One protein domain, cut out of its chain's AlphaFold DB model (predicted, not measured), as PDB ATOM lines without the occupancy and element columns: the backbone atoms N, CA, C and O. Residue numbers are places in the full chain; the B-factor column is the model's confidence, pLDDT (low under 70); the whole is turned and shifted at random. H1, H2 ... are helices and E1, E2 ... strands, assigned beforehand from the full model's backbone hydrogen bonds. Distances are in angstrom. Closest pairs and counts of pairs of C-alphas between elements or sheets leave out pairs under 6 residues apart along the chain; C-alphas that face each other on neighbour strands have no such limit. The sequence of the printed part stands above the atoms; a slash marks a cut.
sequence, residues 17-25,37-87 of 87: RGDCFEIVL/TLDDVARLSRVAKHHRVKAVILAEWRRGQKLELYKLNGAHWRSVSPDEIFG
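This is residues 17 to 25 and 37 to 87 of the 87 residues of an uncharacterized protein of Acidobacteria bacterium (UniProt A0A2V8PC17). A strongly twisted four-stranded sheet has the long helix H1 over one face and the short H2 over the other. The 60 printed residues run E1 H1 E2 E3 E4 H2, class mixed; the mixed sheet's order is E1 E2 E3 E4, with E2 E3 E4 a meander, each strand antiparallel to the one before. Only just loose, close to compact, its C-alphas have a radius of gyration of 12.9 A and span 40 by 31 by 16 A.

E2, residues 55 to 61, measures 19.0 A. E1, residues 21 to 25, begins at C-alpha 21 (-17.007, -16.960, 55.672); E3 is residues 68 to 73, E4 76 to 79. H1, residues 38 to 50, measures 18.4 A; H2, residues 82 to 86, ends at C-alpha 86 (-7.536, -10.766, 50.145).

Within hydrogen-bond range are N 25 and O 55, 2.9 A, between parallel E1 and E2; N 58 and O 70, 2.8 A, in hairpin E2 and E3; N 71 and O 78, 2.8 A, in hairpin E3 and E4. H1, height over the sheet 9.6 A, lies over E2, closest C-alphas Ala 48 and Val 56, 6.9 A. H2, on the opposite face, height 8.3 A, is only just over none, with 2 C-alphas falling on E2. Every O i to N i+4 pair is within range in H1 and H2.

Residues 26 to 36 are not printed; C-alphas 25 and 37 are 16.4 A apart. No printed residue is under 70 in pLDDT.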
ATOM      1  N   ARG A  17     -23.291 -20.674  47.644       86.81
ATOM      2  CA  ARG A  17     -22.106 -19.852  47.393       86.81
ATOM      3  C   ARG A  17     -22.194 -18.525  48.158       86.81
ATOM      4  O   ARG A  17     -23.072 -17.713  47.873       86.81
ATOM      5  N   GLY A  18     -21.223 -18.267  49.034       85.19
ATOM      6  CA  GLY A  18     -21.152 -17.034  49.821       85.19
ATOM      7  C   GLY A  18     -21.894 -17.062  51.160       85.19
ATOM      8  O   GLY A  18     -21.898 -16.024  51.824       85.19
ATOM      9  N   ASP A  19     -22.495 -18.193  51.549       87.94
ATOM     10  CA  ASP A  19     -23.092 -18.371  52.882       87.94
ATOM     11  C   ASP A  19     -22.008 -18.514  53.963       87.94
ATOM     12  O   ASP A  19     -22.144 -17.997  55.073       87.94
ATOM     13  N   CYS A  20     -20.905 -19.187  53.627       90.75
ATOM     14  CA  CYS A  20     -19.754 -19.356  54.504       90.75
ATOM     15  C   CYS A  20     -18.866 -18.101  54.533       90.75
ATOM     16  O   CYS A  20     -18.903 -17.244  53.644       90.75
ATOM     17  N   PHE A  21     -18.010 -18.013  55.551       91.31
ATOM     18  CA  PHE A  21     -17.007 -16.960  55.672       91.31
ATOM     19  C   PHE A  21     -15.663 -17.502  56.160       91.31
ATOM     20  O   PHE A  21     -15.581 -18.515  56.853       91.31
ATOM     21  N   GLU A  22     -14.599 -16.773  55.837       92.31
ATOM     22  CA  GLU A  22     -13.253 -16.998  56.351       92.31
ATOM     23  C   GLU A  22     -12.873 -15.877  57.324       92.31
ATOM     24  O   GLU A  22     -13.159 -14.701  57.085       92.31
ATOM     25  N   ILE A  23     -12.186 -16.240  58.409       95.12
ATOM     26  CA  ILE A  23     -11.627 -15.292  59.378       95.12
ATOM     27  C   ILE A  23     -10.129 -15.129  59.108       95.12
ATOM     28  O   ILE A  23      -9.401 -16.118  59.046       95.12
ATOM     29  N   VAL A  24      -9.644 -13.894  59.021       95.75
ATOM     30  CA  VAL A  24      -8.216 -13.552  58.944       95.75
ATOM     31  C   VAL A  24      -7.840 -12.724  60.170       95.75
ATOM     32  O   VAL A  24      -8.395 -11.651  60.414       95.75
ATOM     33  N   LEU A  25      -6.883 -13.215  60.958       96.88
ATOM     34  CA  LEU A  25      -6.360 -12.500  62.120       96.88
ATOM     35  C   LEU A  25      -5.248 -11.551  61.673       96.88
ATOM     36  O   LEU A  25      -4.265 -11.998  61.093       96.88
ATOM     37  N   THR A  37       7.310 -11.369  68.976       96.44
ATOM     38  CA  THR A  37       8.283 -12.325  69.515       96.44
ATOM     39  C   THR A  37       7.872 -13.771  69.216       96.44
ATOM     40  O   THR A  37       6.777 -14.036  68.714       96.44
ATOM     41  N   LEU A  38       8.730 -14.737  69.557       96.12
ATOM     42  CA  LEU A  38       8.385 -16.159  69.448       96.12
ATOM     43  C   LEU A  38       7.215 -16.553  70.365       96.12
ATOM     44  O   LEU A  38       6.377 -17.356  69.955       96.12
ATOM     45  N   ASP A  39       7.109 -15.967  71.564       97.38
ATOM     46  CA  ASP A  39       5.956 -16.212  72.441       97.38
ATOM     47  C   ASP A  39       4.670 -15.619  71.851       97.38
ATOM     48  O   ASP A  39       3.635 -16.289  71.811       97.38
ATOM     49  N   ASP A  40       4.747 -14.408  71.285       96.88
ATOM     50  CA  ASP A  40       3.615 -13.814  70.570       96.88
ATOM     51  C   ASP A  40       3.163 -14.714  69.419       96.88
ATOM     52  O   ASP A  40       1.972 -14.983  69.280       96.88
ATOM     53  N   VAL A  41       4.100 -15.233  68.620       97.50
ATOM     54  CA  VAL A  41       3.810 -16.181  67.534       97.50
ATOM     55  C   VAL A  41       3.135 -17.445  68.070       97.50
ATOM     56  O   VAL A  41       2.106 -17.862  67.539       97.50
ATOM     57  N   ALA A  42       3.640 -18.030  69.158       97.31
ATOM     58  CA  ALA A  42       3.041 -19.214  69.771       97.31
ATOM     59  C   ALA A  42       1.618 -18.949  70.292       97.31
ATOM     60  O   ALA A  42       0.736 -19.812  70.206       97.31
ATOM     61  N   ARG A  43       1.362 -17.758  70.842       97.44
ATOM     62  CA  ARG A  43       0.023 -17.331  71.270       97.44
ATOM     63  C   ARG A  43      -0.897 -17.088  70.075       97.44
ATOM     64  O   ARG A  43      -2.024 -17.578  70.081       97.44
ATOM     65  N   LEU A  44      -0.419 -16.418  69.027       97.44
ATOM     66  CA  LEU A  44      -1.170 -16.181  67.791       97.44
ATOM     67  C   LEU A  44      -1.574 -17.492  67.117       97.44
ATOM     68  O   LEU A  44      -2.726 -17.625  66.717       97.44
ATOM     69  N   SER A  45      -0.685 -18.483  67.066       96.25
ATOM     70  CA  SER A  45      -0.994 -19.817  66.540       96.25
ATOM     71  C   SER A  45      -2.086 -20.528  67.347       96.25
ATOM     72  O   SER A  45      -2.964 -21.176  66.775       96.25
ATOM     73  N   ARG A  46      -2.093 -20.372  68.679       97.12
ATOM     74  CA  ARG A  46      -3.157 -20.910  69.546       97.12
ATOM     75  C   ARG A  46      -4.502 -20.226  69.292       97.12
ATOM     76  O   ARG A  46      -5.505 -20.918  69.121       97.12
ATOM     77  N   VAL A  47      -4.517 -18.896  69.197       96.44
ATOM     78  CA  VAL A  47      -5.718 -18.103  68.864       96.44
ATOM     79  C   VAL A  47      -6.248 -18.480  67.480       96.44
ATOM     80  O   VAL A  47      -7.445 -18.714  67.313       96.44
ATOM     81  N   ALA A  48      -5.348 -18.603  66.506       96.44
ATOM     82  CA  ALA A  48      -5.660 -18.990  65.142       96.44
ATOM     83  C   ALA A  48      -6.362 -20.350  65.080       96.44
ATOM     84  O   ALA A  48      -7.411 -20.482  64.452       96.44
ATOM     85  N   LYS A  49      -5.822 -21.342  65.800       96.38
ATOM     86  CA  LYS A  49      -6.417 -22.675  65.913       96.38
ATOM     87  C   LYS A  49      -7.782 -22.636  66.602       96.38
ATOM     88  O   LYS A  49      -8.717 -23.264  66.113       96.38
ATOM     89  N   HIS A  50      -7.903 -21.907  67.713       97.56
ATOM     90  CA  HIS A  50      -9.142 -21.832  68.489       97.56
ATOM     91  C   HIS A  50     -10.306 -21.254  67.672       97.56
ATOM     92  O   HIS A  50     -11.384 -21.842  67.639       97.56
ATOM     93  N   HIS A  51     -10.069 -20.158  66.947       96.00
ATOM     94  CA  HIS A  51     -11.089 -19.506  66.118       96.00
ATOM     95  C   HIS A  51     -11.153 -20.025  64.676       96.00
ATOM     96  O   HIS A  51     -11.892 -19.466  63.871       96.00
ATOM     97  N   ARG A  52     -10.388 -21.073  64.335       95.12
ATOM     98  CA  ARG A  52     -10.300 -21.637  62.975       95.12
ATOM     99  C   ARG A  52     -10.018 -20.567  61.914       95.12
ATOM    100  O   ARG A  52     -10.623 -20.557  60.844       95.12
ATOM    101  N   VAL A  53      -9.114 -19.640  62.225       95.81
ATOM    102  CA  VAL A  53      -8.755 -18.576  61.283       95.81
ATOM    103  C   VAL A  53      -8.036 -19.178  60.080       95.81
ATOM    104  O   VAL A  53      -7.224 -20.096  60.203       95.81
ATOM    105  N   LYS A  54      -8.305 -18.622  58.905       93.75
ATOM    106  CA  LYS A  54      -7.684 -19.015  57.644       93.75
ATOM    107  C   LYS A  54      -6.207 -18.635  57.585       93.75
ATOM    108  O   LYS A  54      -5.395 -19.374  57.031       93.75
ATOM    109  N   ALA A  55      -5.869 -17.465  58.119       95.31
ATOM    110  CA  ALA A  55      -4.513 -16.939  58.121       95.31
ATOM    111  C   ALA A  55      -4.290 -15.960  59.278       95.31
ATOM    112  O   ALA A  55      -5.217 -15.279  59.724       95.31
ATOM    113  N   VAL A  56      -3.033 -15.874  59.719       97.62
ATOM    114  CA  VAL A  56      -2.538 -14.804  60.587       97.62
ATOM    115  C   VAL A  56      -1.614 -13.921  59.763       97.62
ATOM    116  O   VAL A  56      -0.631 -14.411  59.203       97.62
ATOM    117  N   ILE A  57      -1.936 -12.635  59.695       97.75
ATOM    118  CA  ILE A  57      -1.216 -11.629  58.922       97.75
ATOM    119  C   ILE A  57      -0.607 -10.608  59.872       97.75
ATOM    120  O   ILE A  57      -1.265 -10.132  60.793       97.75
ATOM    121  N   LEU A  58       0.644 -10.252  59.629       97.44
ATOM    122  CA  LEU A  58       1.313  -9.111  60.223       97.44
ATOM    123  C   LEU A  58       1.378  -7.999  59.176       97.44
ATOM    124  O   LEU A  58       1.978  -8.173  58.119       97.44
ATOM    125  N   ALA A  59       0.724  -6.885  59.477       96.31
ATOM    126  CA  ALA A  59       0.732  -5.668  58.689       96.31
ATOM    127  C   ALA A  59       1.682  -4.660  59.343       96.31
ATOM    128  O   ALA A  59       1.414  -4.162  60.440       96.31
ATOM    129  N   GLU A  60       2.797  -4.381  58.676       95.38
ATOM    130  CA  GLU A  60       3.825  -3.458  59.142       95.38
ATOM    131  C   GLU A  60       3.767  -2.150  58.368       95.38
ATOM    132  O   GLU A  60       3.921  -2.113  57.148       95.38
ATOM    133  N   TRP A  61       3.550  -1.056  59.095       91.94
ATOM    134  CA  TRP A  61       3.470   0.279  58.521       91.94
ATOM    135  C   TRP A  61       4.509   1.209  59.139       91.94
ATOM    136  O   TRP A  61       4.548   1.424  60.353       91.94
ATOM    137  N   ARG A  62       5.335   1.819  58.290       88.88
ATOM    138  CA  ARG A  62       6.311   2.843  58.678       88.88
ATOM    139  C   ARG A  62       6.110   4.085  57.822       88.88
ATOM    140  O   ARG A  62       5.830   3.993  56.629       88.88
ATOM    141  N   ARG A  63       6.250   5.264  58.433       90.00
ATOM    142  CA  ARG A  63       6.099   6.542  57.725       90.00
ATOM    143  C   ARG A  63       7.093   6.606  56.561       90.00
ATOM    144  O   ARG A  63       8.277   6.355  56.755       90.00
ATOM    145  N   GLY A  64       6.601   6.958  55.374       91.75
ATOM    146  CA  GLY A  64       7.418   7.059  54.158       91.75
ATOM    147  C   GLY A  64       7.765   5.719  53.503       91.75
ATOM    148  O   GLY A  64       8.460   5.715  52.493       91.75
ATOM    149  N   GLN A  65       7.282   4.593  54.039       89.88
ATOM    150  CA  GLN A  65       7.474   3.266  53.459       89.88
ATOM    151  C   GLN A  65       6.140   2.672  53.011       89.88
ATOM    152  O   GLN A  65       5.070   3.041  53.505       89.88
ATOM    153  N   LYS A  66       6.208   1.747  52.050       91.44
ATOM    154  CA  LYS A  66       5.044   0.955  51.648       91.44
ATOM    155  C   LYS A  66       4.635   0.039  52.803       91.44
ATOM    156  O   LYS A  66       5.479  -0.401  53.577       91.44
ATOM    157  N   LEU A  67       3.334  -0.229  52.910       92.81
ATOM    158  CA  LEU A  67       2.809  -1.241  53.821       92.81
ATOM    159  C   LEU A  67       3.402  -2.602  53.444       92.81
ATOM    160  O   LEU A  67       3.278  -3.023  52.294       92.81
ATOM    161  N   GLU A  68       3.998  -3.286  54.411       95.56
ATOM    162  CA  GLU A  68       4.497  -4.645  54.231       95.56
ATOM    163  C   GLU A  68       3.555  -5.638  54.906       95.56
ATOM    164  O   GLU A  68       3.099  -5.422  56.034       95.56
ATOM    165  N   LEU A  69       3.256  -6.734  54.211       96.94
ATOM    166  CA  LEU A  69       2.385  -7.789  54.708       96.94
ATOM    167  C   LEU A  69       3.161  -9.095  54.818       96.94
ATOM    168  O   LEU A  69       3.881  -9.501  53.906       96.94
ATOM    169  N   TYR A  70       2.967  -9.775  55.942       97.56
ATOM    170  CA  TYR A  70       3.586 -11.058  56.211       97.56
ATOM    171  C   TYR A  70       2.544 -12.058  56.685       97.56
ATOM    172  O   TYR A  70       1.752 -11.761  57.572       97.56
ATOM    173  N   LYS A  71       2.572 -13.272  56.147       97.56
ATOM    174  CA  LYS A  71       1.754 -14.392  56.608       97.56
ATOM    175  C   LYS A  71       2.570 -15.264  57.551       97.56
ATOM    176  O   LYS A  71       3.709 -15.617  57.242       97.56
ATOM    177  N   LEU A  72       1.977 -15.640  58.680       97.62
ATOM    178  CA  LEU A  72       2.587 -16.610  59.580       97.62
ATOM    179  C   LEU A  72       2.556 -18.005  58.939       97.62
ATOM    180  O   LEU A  72       1.489 -18.499  58.568       97.62
ATOM    181  N   ASN A  73       3.719 -18.636  58.818       94.75
ATOM    182  CA  ASN A  73       3.897 -20.002  58.342       94.75
ATOM    183  C   ASN A  73       4.729 -20.786  59.367       94.75
ATOM    184  O   ASN A  73       5.937 -20.577  59.493       94.75
ATOM    185  N   GLY A  74       4.066 -21.642  60.146       91.62
ATOM    186  CA  GLY A  74       4.675 -22.265  61.320       91.62
ATOM    187  C   GLY A  74       5.106 -21.201  62.334       91.62
ATOM    188  O   GLY A  74       4.263 -20.503  62.894       91.62
ATOM    189  N   ALA A  75       6.416 -21.068  62.544       92.62
ATOM    190  CA  ALA A  75       7.008 -20.063  63.429       92.62
ATOM    191  C   ALA A  75       7.579 -18.834  62.690       92.62
ATOM    192  O   ALA A  75       8.150 -17.950  63.325       92.62
ATOM    193  N   HIS A  76       7.451 -18.768  61.359       94.94
ATOM    194  CA  HIS A  76       8.133 -17.769  60.533       94.94
ATOM    195  C   HIS A  76       7.162 -16.829  59.818       94.94
ATOM    196  O   HIS A  76       6.080 -17.226  59.389       94.94
ATOM    197  N   TRP A  77       7.586 -15.581  59.634       96.88
ATOM    198  CA  TRP A  77       6.864 -14.581  58.853       96.88
ATOM    199  C   TRP A  77       7.330 -14.621  57.395       96.88
ATOM    200  O   TRP A  77       8.477 -14.290  57.104       96.88
ATOM    201  N   ARG A  78       6.446 -15.013  56.470       97.38
ATOM    202  CA  ARG A  78       6.707 -14.990  55.022       97.38
ATOM    203  C   ARG A  78       6.080 -13.745  54.404       97.38
ATOM    204  O   ARG A  78       4.897 -13.512  54.625       97.38
ATOM    205  N   SER A  79       6.845 -12.984  53.624       97.12
ATOM    206  CA  SER A  79       6.313 -11.846  52.858       97.12
ATOM    207  C   SER A  79       5.253 -12.312  51.852       97.12
ATOM    208  O   SER A  79       5.424 -13.358  51.222       97.12
ATOM    209  N   VAL A  80       4.156 -11.566  51.735       97.25
ATOM    210  CA  VAL A  80       3.013 -11.882  50.863       97.25
ATOM    211  C   VAL A  80       2.421 -10.609  50.260       97.25
ATOM    212  O   VAL A  80       2.481  -9.539  50.866       97.25
ATOM    213  N   SER A  81       1.826 -10.712  49.070       95.00
ATOM    214  CA  SER A  81       1.073  -9.602  48.477       95.00
ATOM    215  C   SER A  81      -0.328  -9.486  49.097       95.00
ATOM    216  O   SER A  81      -0.852 -10.470  49.630       95.00
ATOM    217  N   PRO A  82      -0.977  -8.308  49.010       91.31
ATOM    218  CA  PRO A  82      -2.382  -8.163  49.381       91.31
ATOM    219  C   PRO A  82      -3.295  -9.138  48.630       91.31
ATOM    220  O   PRO A  82      -4.189  -9.704  49.250       91.31
ATOM    221  N   ASP A  83      -3.039  -9.388  47.341       91.19
ATOM    222  CA  ASP A  83      -3.825 -10.318  46.521       91.19
ATOM    223  C   ASP A  83      -3.755 -11.760  47.045       91.19
ATOM    224  O   ASP A  83      -4.759 -12.458  47.042       91.19
ATOM    225  N   GLU A  84      -2.612 -12.203  47.588       90.19
ATOM    226  CA  GLU A  84      -2.500 -13.546  48.184       90.19
ATOM    227  C   GLU A  84      -3.355 -13.698  49.461       90.19
ATOM    228  O   GLU A  84      -3.714 -14.810  49.858       90.19
ATOM    229  N   ILE A  85      -3.650 -12.588  50.143       85.69
ATOM    230  CA  ILE A  85      -4.406 -12.578  51.401       85.69
ATOM    231  C   ILE A  85      -5.894 -12.328  51.150       85.69
ATOM    232  O   ILE A  85      -6.730 -12.965  51.791       85.69
ATOM    233  N   PHE A  86      -6.208 -11.362  50.285       81.69
ATOM    234  CA  PHE A  86      -7.536 -10.766  50.145       81.69
ATOM    235  C   PHE A  86      -8.182 -10.983  48.774       81.69
ATOM    236  O   PHE A  86      -9.395 -10.785  48.682       81.69
ATOM    237  N   GLY A  87      -7.411 -11.397  47.763       76.31
ATOM    238  CA  GLY A  87      -7.924 -11.833  46.461       76.31
ATOM    239  C   GLY A  87      -8.580 -13.206  46.495       76.31
ATOM    240  O   GLY A  87      -8.585 -13.863  47.574       76.31
TER     241      GLY A  87